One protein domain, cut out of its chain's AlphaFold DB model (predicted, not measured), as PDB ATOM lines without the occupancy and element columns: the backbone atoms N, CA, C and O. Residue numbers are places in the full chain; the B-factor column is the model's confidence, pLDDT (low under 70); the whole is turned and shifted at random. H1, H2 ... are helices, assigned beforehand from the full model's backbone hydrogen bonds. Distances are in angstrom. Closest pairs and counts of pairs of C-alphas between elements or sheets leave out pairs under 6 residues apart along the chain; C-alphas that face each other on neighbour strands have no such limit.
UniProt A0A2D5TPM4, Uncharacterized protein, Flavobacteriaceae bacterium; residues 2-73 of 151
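This is residues 2 to 73 of the 151 residues of an uncharacterized protein of Flavobacteriaceae bacterium (UniProt A0A2D5TPM4). Two helical hairpins are set crosswise to each other: a long one of H1 and H2, running nearly antiparallel side by side, and a shorter one of H3 and H4. H3 packs with its first half on the first residues of H1, the last residues of H4 meet H2 near its residues 32 to 36, about perpendicular to it, and the last printed residues, 67 to 73, follow H4 without a named element. The printed part has 72 residues with four named helices, in the order H1, H2, H3, H4, and no named strand; the class is all helix. The whole is compact, with a radius of gyration of the C-alphas of 11.2 A, and the C-alphas span 32 by 23 by 22 A.

H1, residues 3 to 20, and H2, residues 29 to 42, form a hairpin. They touch at a shallow tilt of 8 degrees, opposite ways, and their closest C-alphas, those of Lys 3 and His 42, are 6.4 A apart. H1 also touches H3, residues 44 to 53, with residues 3 to 8 alone, at a steep tilt of 65 degrees; the closest C-alphas, of Leu 4 and Val 46, are 5.7 A apart. H2 and H3 are close but not clearly touching, with the closest C-alphas, of Ile 39 and Ala 47, 6.1 A apart, and a steep tilt of 69 degrees, only just short of about perpendicular. H2 touches H4, residues 57 to 66, with residues 32 to 36 alone. These two are about perpendicular at 80 degrees, and the closest C-alphas, of Phe 32 and Lys 66, are 6.5 A apart. H3 and H4 form the other hairpin: they touch at a shallow tilt of 31 degrees, opposite ways, with the closest C-alphas, of Ala 51 and Pro 57, 5.0 A apart. H1 and H4 are apart. Helix packing is part aligned, part crossed: of four touching pairs two are at a shallow tilt. In H1, H3 and H4 every O i to N i+4 pair is within hydrogen-bond range; in H2 9 of 10 are.

H1 runs 25.9 A from C-alpha 3 at (92.887, 82.006, 59.850) to C-alpha 20 at (95.180, 107.048, 65.962). H2 runs 20.8 A from Pro 29 to His 42. H3 measures 14.5 A from Asn 44 to Asn 53. H4 measures 14.1 A from Pro 57 to Lys 66, whose C-alpha is at (92.613, 91.032, 79.236).

The two C-alphas farthest apart, those of His 21 and Pro 73, are 33.9 A apart. The printed part has no cut. The links from H2 to H3 and from H3 to H4 are tight, the link from H1 to H2 is short, and no link is long. The mean pLDDT of the printed part is 96.2, and no printed residue is under 70.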
ATOM      1  N   SER A   2      94.615  82.343  55.308       92.88
ATOM      2  CA  SER A   2      94.817  81.547  56.533       92.88
ATOM      3  C   SER A   2      94.118  82.232  57.713       92.88
ATOM      4  O   SER A   2      94.135  83.459  57.789       92.88
ATOM      5  N   LYS A   3      93.540  81.457  58.644       95.75
ATOM      6  CA  LYS A   3      92.887  82.006  59.850       95.75
ATOM      7  C   LYS A   3      93.805  82.949  60.632       95.75
ATOM      8  O   LYS A   3      93.338  83.962  61.128       95.75
ATOM      9  N   LEU A   4      95.096  82.613  60.702       97.31
ATOM     10  CA  LEU A   4      96.116  83.440  61.342       97.31
ATOM     11  C   LEU A   4      96.266  84.795  60.648       97.31
ATOM     12  O   LEU A   4      96.259  85.810  61.319       97.31
ATOM     13  N   LYS A   5      96.333  84.820  59.312       97.25
ATOM     14  CA  LYS A   5      96.450  86.074  58.564       97.25
ATOM     15  C   LYS A   5      95.217  86.965  58.751       97.25
ATOM     16  O   LYS A   5      95.367  88.166  58.913       97.25
ATOM     17  N   GLU A   6      94.019  86.381  58.749       97.75
ATOM     18  CA  GLU A   6      92.780  87.122  59.036       97.75
ATOM     19  C   GLU A   6      92.768  87.701  60.457       97.75
ATOM     20  O   GLU A   6      92.349  88.839  60.636       97.75
ATOM     21  N   PHE A   7      93.247  86.938  61.448       98.31
ATOM     22  CA  PHE A   7      93.369  87.412  62.825       98.31
ATOM     23  C   PHE A   7      94.366  88.570  62.927       98.31
ATOM     24  O   PHE A   7      94.008  89.617  63.453       98.31
ATOM     25  N   THR A   8      95.575  88.406  62.378       98.12
ATOM     26  CA  THR A   8      96.626  89.435  62.374       98.12
ATOM     27  C   THR A   8      96.133  90.729  61.742       98.12
ATOM     28  O   THR A   8      96.216  91.781  62.359       98.12
ATOM     29  N   GLU A   9      95.556  90.670  60.538       97.94
ATOM     30  CA  GLU A   9      95.088  91.881  59.854       97.94
ATOM     31  C   GLU A   9      93.976  92.593  60.634       97.94
ATOM     32  O   GLU A   9      93.983  93.819  60.721       97.94
ATOM     33  N   ALA A  10      93.042  91.839  61.222       98.06
ATOM     34  CA  ALA A  10      91.975  92.415  62.032       98.06
ATOM     35  C   ALA A  10      92.512  93.034  63.332       98.06
ATOM     36  O   ALA A  10      92.139  94.158  63.663       98.06
ATOM     37  N   TYR A  11      93.404  92.336  64.036       98.00
ATOM     38  CA  TYR A  11      94.034  92.831  65.258       98.00
ATOM     39  C   TYR A  11      94.855  94.099  64.990       98.00
ATOM     40  O   TYR A  11      94.666  95.111  65.662       98.00
ATOM     41  N   ASP A  12      95.687  94.097  63.947       97.00
ATOM     42  CA  ASP A  12      96.493  95.255  63.547       97.00
ATOM     43  C   ASP A  12      95.625  96.468  63.202       97.00
ATOM     44  O   ASP A  12      96.013  97.612  63.453       97.00
ATOM     45  N   SER A  13      94.454  96.245  62.599       97.38
ATOM     46  CA  SER A  13      93.486  97.309  62.340       97.38
ATOM     47  C   SER A  13      92.938  97.916  63.631       97.38
ATOM     48  O   SER A  13      92.846  99.141  63.706       97.38
ATOM     49  N   LEU A  14      92.620  97.099  64.642       97.06
ATOM     50  CA  LEU A  14      92.187  97.585  65.957       97.06
ATOM     51  C   LEU A  14      93.312  98.361  66.651       97.06
ATOM     52  O   LEU A  14      93.096  99.480  67.109       97.06
ATOM     53  N   PHE A  15      94.531  97.821  66.649       94.06
ATOM     54  CA  PHE A  15      95.686  98.452  67.291       94.06
ATOM     55  C   PHE A  15      96.049  99.801  66.647       94.06
ATOM     56  O   PHE A  15      96.348 100.776  67.334       94.06
ATOM     57  N   LYS A  16      95.961  99.906  65.314       94.75
ATOM     58  CA  LYS A  16      96.140 101.185  64.601       94.75
ATOM     59  C   LYS A  16      95.062 102.208  64.939       94.75
ATOM     60  O   LYS A  16      95.357 103.399  64.920       94.75
ATOM     61  N   LEU A  17      93.831 101.765  65.201       94.88
ATOM     62  CA  LEU A  17      92.744 102.662  65.587       94.88
ATOM     63  C   LEU A  17      93.008 103.268  66.969       94.88
ATOM     64  O   LEU A  17      92.929 104.486  67.097       94.88
ATOM     65  N   VAL A  18      93.422 102.451  67.942       93.19
ATOM     66  CA  VAL A  18      93.879 102.916  69.266       93.19
ATOM     67  C   VAL A  18      94.996 103.955  69.115       93.19
ATOM     68  O   VAL A  18      94.853 105.099  69.537       93.19
ATOM     69  N   ALA A  19      96.057 103.623  68.371       89.94
ATOM     70  CA  ALA A  19      97.171 104.547  68.143       89.94
ATOM     71  C   ALA A  19      96.755 105.856  67.439       89.94
ATOM     72  O   ALA A  19      97.398 106.888  67.615       89.94
ATOM     73  N   SER A  20      95.687 105.842  66.631       92.12
ATOM     74  CA  SER A  20      95.180 107.048  65.962       92.12
ATOM     75  C   SER A  20      94.460 108.020  66.899       92.12
ATOM     76  O   SER A  20      94.295 109.187  66.540       92.12
ATOM     77  N   HIS A  21      94.053 107.556  68.082       87.50
ATOM     78  CA  HIS A  21      93.457 108.377  69.134       87.50
ATOM     79  C   HIS A  21      94.488 108.893  70.150       87.50
ATOM     80  O   HIS A  21      94.101 109.622  71.058       87.50
ATOM     81  N   ASP A  22      95.778 108.575  69.973       88.50
ATOM     82  CA  ASP A  22      96.852 108.888  70.932       88.50
ATOM     83  C   ASP A  22      96.597 108.285  72.330       88.50
ATOM     84  O   ASP A  22      96.938 108.871  73.355       88.50
ATOM     85  N   THR A  23      95.963 107.107  72.358       90.00
ATOM     86  CA  THR A  23      95.643 106.322  73.561       90.00
ATOM     87  C   THR A  23      96.328 104.954  73.534       90.00
ATOM     88  O   THR A  23      96.937 104.562  72.531       90.00
ATOM     89  N   SER A  24      96.266 104.228  74.653       90.19
ATOM     90  CA  SER A  24      96.727 102.841  74.765       90.19
ATOM     91  C   SER A  24      95.552 101.850  74.771       90.19
ATOM     92  O   SER A  24      94.414 102.251  75.015       90.19
ATOM     93  N   PRO A  25      95.788 100.549  74.508       91.75
ATOM     94  CA  PRO A  25      94.748  99.528  74.632       91.75
ATOM     95  C   PRO A  25      94.053  99.526  76.000       91.75
ATOM     96  O   PRO A  25      92.843  99.328  76.065       91.75
ATOM     97  N   ASP A  26      94.805  99.786  77.072       88.12
ATOM     98  CA  ASP A  26      94.306  99.813  78.449       88.12
ATOM     99  C   ASP A  26      93.359 100.996  78.723       88.12
ATOM    100  O   ASP A  26      92.485 100.902  79.583       88.12
ATOM    101  N   ASP A  27      93.457 102.076  77.941       88.56
ATOM    102  CA  ASP A  27      92.565 103.241  78.030       88.56
ATOM    103  C   ASP A  27      91.247 103.054  77.254       88.56
ATOM    104  O   ASP A  27      90.343 103.891  77.334       88.56
ATOM    105  N   GLU A  28      91.122 101.975  76.477       92.19
ATOM    106  CA  GLU A  28      90.076 101.799  75.468       92.19
ATOM    107  C   GLU A  28      89.299 100.487  75.692       92.19
ATOM    108  O   GLU A  28      89.533  99.502  74.993       92.19
ATOM    109  N   PRO A  29      88.304 100.436  76.606       89.88
ATOM    110  CA  PRO A  29      87.601  99.190  76.949       89.88
ATOM    111  C   PRO A  29      86.997  98.432  75.754       89.88
ATOM    112  O   PRO A  29      86.927  97.203  75.754       89.88
ATOM    113  N   TRP A  30      86.588  99.151  74.700       94.94
ATOM    114  CA  TRP A  30      86.066  98.548  73.468       94.94
ATOM    115  C   TRP A  30      87.109  97.691  72.736       94.94
ATOM    116  O   TRP A  30      86.734  96.762  72.020       94.94
ATOM    117  N   PHE A  31      88.404  97.974  72.903       97.19
ATOM    118  CA  PHE A  31      89.484  97.217  72.275       97.19
ATOM    119  C   PHE A  31      89.449  95.759  72.736       97.19
ATOM    120  O   PHE A  31      89.412  94.851  71.904       97.19
ATOM    121  N   PHE A  32      89.368  95.532  74.051       97.06
ATOM    122  CA  PHE A  32      89.305  94.188  74.625       97.06
ATOM    123  C   PHE A  32      88.048  93.428  74.176       97.06
ATOM    124  O   PHE A  32      88.116  92.233  73.879       97.06
ATOM    125  N   GLU A  33      86.907  94.112  74.042       97.25
ATOM    126  CA  GLU A  33      85.679  93.507  73.511       97.25
ATOM    127  C   GLU A  33      85.823  93.067  72.045       97.25
ATOM    128  O   GLU A  33      85.377  91.976  71.672       97.25
ATOM    129  N   GLU A  34      86.443  93.890  71.196       98.25
ATOM    130  CA  GLU A  34      86.663  93.561  69.784       98.25
ATOM    131  C   GLU A  34      87.691  92.438  69.612       98.25
ATOM    132  O   GLU A  34      87.466  91.506  68.831       98.25
ATOM    133  N   VAL A  35      88.775  92.447  70.387       98.31
ATOM    134  CA  VAL A  35      89.762  91.358  70.379       98.31
ATOM    135  C   VAL A  35      89.134  90.047  70.865       98.31
ATOM    136  O   VAL A  35      89.377  89.001  70.258       98.31
ATOM    137  N   ASN A  36      88.246  90.075  71.865       98.31
ATOM    138  CA  ASN A  36      87.497  88.887  72.292       98.31
ATOM    139  C   ASN A  36      86.678  88.280  71.139       98.31
ATOM    140  O   ASN A  36      86.701  87.068  70.906       98.31
ATOM    141  N   LYS A  37      86.004  89.116  70.335       98.56
ATOM    142  CA  LYS A  37      85.270  88.650  69.142       98.56
ATOM    143  C   LYS A  37      86.201  87.953  68.148       98.56
ATOM    144  O   LYS A  37      85.802  86.949  67.548       98.56
ATOM    145  N   LEU A  38      87.435  88.439  67.985       98.38
ATOM    146  CA  LEU A  38      88.445  87.777  67.151       98.38
ATOM    147  C   LEU A  38      88.856  86.420  67.732       98.38
ATOM    148  O   LEU A  38      88.896  85.433  66.989       98.38
ATOM    149  N   ILE A  39      89.102  86.340  69.043       98.44
ATOM    150  CA  ILE A  39      89.451  85.088  69.734       98.44
ATOM    151  C   ILE A  39      88.333  84.053  69.554       98.44
ATOM    152  O   ILE A  39      88.600  82.947  69.081       98.44
ATOM    153  N   ILE A  40      87.076  84.420  69.821       98.19
ATOM    154  CA  ILE A  40      85.907  83.535  69.667       98.19
ATOM    155  C   ILE A  40      85.767  83.046  68.218       98.19
ATOM    156  O   ILE A  40      85.500  81.868  67.973       98.19
ATOM    157  N   LYS A  41      85.953  83.936  67.237       98.19
ATOM    158  CA  LYS A  41      85.795  83.609  65.814       98.19
ATOM    159  C   LYS A  41      86.889  82.674  65.292       98.19
ATOM    160  O   LYS A  41      86.605  81.783  64.485       98.19
ATOM    161  N   HIS A  42      88.141  82.900  65.682       98.00
ATOM    162  CA  HIS A  42      89.296  82.214  65.095       98.00
ATOM    163  C   HIS A  42      89.810  81.043  65.947       98.00
ATOM    164  O   HIS A  42      90.369  80.098  65.379       98.00
ATOM    165  N   GLY A  43      89.535  81.058  67.253       97.44
ATOM    166  CA  GLY A  43      89.914  80.051  68.241       97.44
ATOM    167  C   GLY A  43      91.222  80.371  68.973       97.44
ATOM    168  O   GLY A  43      92.116  81.017  68.425       97.44
ATOM    169  N   ASN A  44      91.347  79.845  70.197       97.56
ATOM    170  CA  ASN A  44      92.480  80.074  71.105       97.56
ATOM    171  C   ASN A  44      93.837  79.755  70.460       97.56
ATOM    172  O   ASN A  44      94.762  80.552  70.551       97.56
ATOM    173  N   GLU A  45      93.945  78.637  69.733       98.12
ATOM    174  CA  GLU A  45      95.191  78.233  69.059       98.12
ATOM    175  C   GLU A  45      95.699  79.299  68.071       98.12
ATOM    176  O   GLU A  45      96.902  79.542  67.973       98.12
ATOM    177  N   VAL A  46      94.791  79.974  67.355       98.50
ATOM    178  CA  VAL A  46      95.162  81.031  66.405       98.50
ATOM    179  C   VAL A  46      95.651  82.275  67.141       98.50
ATOM    180  O   VAL A  46      96.664  82.835  66.735       98.50
ATOM    181  N   ALA A  47      94.974  82.673  68.221       98.44
ATOM    182  CA  ALA A  47      95.367  83.822  69.038       98.44
ATOM    183  C   ALA A  47      96.725  83.600  69.731       98.44
ATOM    184  O   ALA A  47      97.581  84.480  69.713       98.44
ATOM    185  N   ILE A  48      96.968  82.394  70.256       98.50
ATOM    186  CA  ILE A  48      98.259  82.015  70.850       98.50
ATOM    187  C   ILE A  48      99.362  82.075  69.794       98.50
ATOM    188  O   ILE A  48     100.398  82.703  70.006       98.50
ATOM    189  N   LYS A  49      99.132  81.465  68.626       98.38
ATOM    190  CA  LYS A  49     100.102  81.488  67.528       98.38
ATOM    191  C   LYS A  49     100.359  82.904  67.016       98.38
ATOM    192  O   LYS A  49     101.468  83.188  66.576       98.38
ATOM    193  N   PHE A  50      99.349  83.768  67.026       98.50
ATOM    194  CA  PHE A  50      99.510  85.183  66.723       98.50
ATOM    195  C   PHE A  50     100.484  85.836  67.712       98.50
ATOM    196  O   PHE A  50     101.543  86.271  67.275       98.50
ATOM    197  N   ALA A  51     100.209  85.776  69.020       98.31
ATOM    198  CA  ALA A  51     101.070  86.378  70.043       98.31
ATOM    199  C   ALA A  51     102.524  85.883  69.989       98.31
ATOM    200  O   ALA A  51     103.451  86.677  70.095       98.31
ATOM    201  N   GLN A  52     102.745  84.590  69.737       98.00
ATOM    202  CA  GLN A  52     104.096  84.025  69.603       98.00
ATOM    203  C   GLN A  52     104.900  84.586  68.417       98.00
ATOM    204  O   GLN A  52     106.126  84.478  68.421       98.00
ATOM    205  N   ASN A  53     104.234  85.128  67.393       97.38
ATOM    206  CA  ASN A  53     104.880  85.716  66.216       97.38
ATOM    207  C   ASN A  53     105.004  87.243  66.297       97.38
ATOM    208  O   ASN A  53     105.613  87.839  65.406       97.38
ATOM    209  N   GLU A  54     104.432  87.869  67.325       97.25
ATOM    210  CA  GLU A  54     104.512  89.310  67.511       97.25
ATOM    211  C   GLU A  54     105.893  89.747  67.993       97.25
ATOM    212  O   GLU A  54     106.682  88.971  68.536       97.25
ATOM    213  N   LYS A  55     106.196  91.032  67.790       94.25
ATOM    214  CA  LYS A  55     107.478  91.606  68.213       94.25
ATOM    215  C   LYS A  55     107.657  91.522  69.729       94.25
ATOM    216  O   LYS A  55     108.775  91.275  70.175       94.25
ATOM    217  N   TRP A  56     106.574  91.747  70.481       95.06
ATOM    218  CA  TRP A  56     106.512  91.710  71.947       95.06
ATOM    219  C   TRP A  56     105.447  90.695  72.395       95.06
ATOM    220  O   TRP A  56     104.301  91.077  72.668       95.06
ATOM    221  N   PRO A  57     105.784  89.394  72.411       97.50
ATOM    222  CA  PRO A  57     104.833  88.342  72.749       97.50
ATOM    223  C   PRO A  57     104.231  88.487  74.145       97.50
ATOM    224  O   PRO A  57     103.036  88.266  74.296       97.50
ATOM    225  N   GLU A  58     105.020  88.877  75.146       98.12
ATOM    226  CA  GLU A  58     104.600  88.985  76.548       98.12
ATOM    227  C   GLU A  58     103.463  89.998  76.710       98.12
ATOM    228  O   GLU A  58     102.394  89.646  77.206       98.12
ATOM    229  N   TYR A  59     103.656  91.215  76.193       97.12
ATOM    230  CA  TYR A  59     102.620  92.250  76.183       97.12
ATOM    231  C   TYR A  59     101.413  91.835  75.331       97.12
ATOM    232  O   TYR A  59     100.263  92.041  75.704       97.12
ATOM    233  N   THR A  60     101.641  91.163  74.198       98.12
ATOM    234  CA  THR A  60     100.525  90.667  73.376       98.12
ATOM    235  C   THR A  60      99.701  89.617  74.124       98.12
ATOM    236  O   THR A  60      98.472  89.632  74.054       98.12
ATOM    237  N   PHE A  61     100.343  88.711  74.864       98.62
ATOM    238  CA  PHE A  61      99.646  87.741  75.704       98.62
ATOM    239  C   PHE A  61      98.835  88.424  76.798       98.62
ATOM    240  O   PHE A  61      97.684  88.036  76.995       98.62
ATOM    241  N   GLU A  62      99.391  89.441  77.455       98.38
ATOM    242  CA  GLU A  62      98.668  90.265  78.426       98.38
ATOM    243  C   GLU A  62      97.372  90.830  77.822       98.38
ATOM    244  O   GLU A  62      96.283  90.570  78.340       98.38
ATOM    245  N   LEU A  63      97.454  91.497  76.666       98.00
ATOM    246  CA  LEU A  63      96.282  92.058  75.985       98.00
ATOM    247  C   LEU A  63      95.248  90.984  75.614       98.00
ATOM    248  O   LEU A  63      94.039  91.191  75.764       98.00
ATOM    249  N   LEU A  64      95.693  89.811  75.153       98.50
ATOM    250  CA  LEU A  64      94.792  88.705  74.818       98.50
ATOM    251  C   LEU A  64      94.095  88.129  76.055       98.50
ATOM    252  O   LEU A  64      92.907  87.801  75.976       98.50
ATOM    253  N   VAL A  65      94.783  88.008  77.196       98.50
ATOM    254  CA  VAL A  65      94.134  87.556  78.434       98.50
ATOM    255  C   VAL A  65      93.229  88.649  79.020       98.50
ATOM    256  O   VAL A  65      92.135  88.318  79.479       98.50
ATOM    257  N   LYS A  66      93.560  89.942  78.913       97.88
ATOM    258  CA  LYS A  66      92.613  91.032  79.236       97.88
ATOM    259  C   LYS A  66      91.350  90.932  78.369       97.88
ATOM    260  O   LYS A  66      90.235  91.044  78.869       97.88
ATOM    261  N   SER A  67      91.514  90.521  77.110       98.06
ATOM    262  CA  SER A  67      90.426  90.259  76.152       98.06
ATOM    263  C   SER A  67      89.679  88.928  76.347       98.06
ATOM    264  O   SER A  67      88.780  88.616  75.571       98.06
ATOM    265  N   GLY A  68      90.025  88.111  77.346       97.56
ATOM    266  CA  GLY A  68      89.285  86.879  77.663       97.56
ATOM    267  C   GLY A  68      89.924  85.557  77.215       97.56
ATOM    268  O   GLY A  68      89.331  84.501  77.438       97.56
ATOM    269  N   LEU A  69      91.133  85.553  76.642       98.12
ATOM    270  CA  LEU A  69      91.869  84.305  76.398       98.12
ATOM    271  C   LEU A  69      92.268  83.658  77.738       98.12
ATOM    272  O   LEU A  69      92.881  84.309  78.578       98.12
ATOM    273  N   ARG A  70      91.911  82.389  77.972       97.00
ATOM    274  CA  ARG A  70      92.206  81.684  79.245       97.00
ATOM    275  C   ARG A  70      92.946  80.356  79.076       97.00
ATOM    276  O   ARG A  70      93.623  79.912  79.991       97.00
ATOM    277  N   GLU A  71      92.840  79.717  77.913       96.50
ATOM    278  CA  GLU A  71      93.379  78.369  77.676       96.50
ATOM    279  C   GLU A  71      94.740  78.414  76.961       96.50
ATOM    280  O   GLU A  71      94.910  77.864  75.872       96.50
ATOM    281  N   ILE A  72      95.718  79.100  77.555       98.25
ATOM    282  CA  ILE A  72      97.099  79.107  77.052       98.25
ATOM    283  C   ILE A  72      97.866  77.969  77.737       98.25
ATOM    284  O   ILE A  72      97.852  77.903  78.970       98.25
ATOM    285  N   PRO A  73      98.547  77.068  76.999       97.88
ATOM    286  CA  PRO A  73      99.399  76.059  77.615       97.88
ATOM    287  C   PRO A  73     100.443  76.711  78.521       97.88
ATOM    288  O   PRO A  73     101.153  77.627  78.107       97.88
TER     289      PRO A  73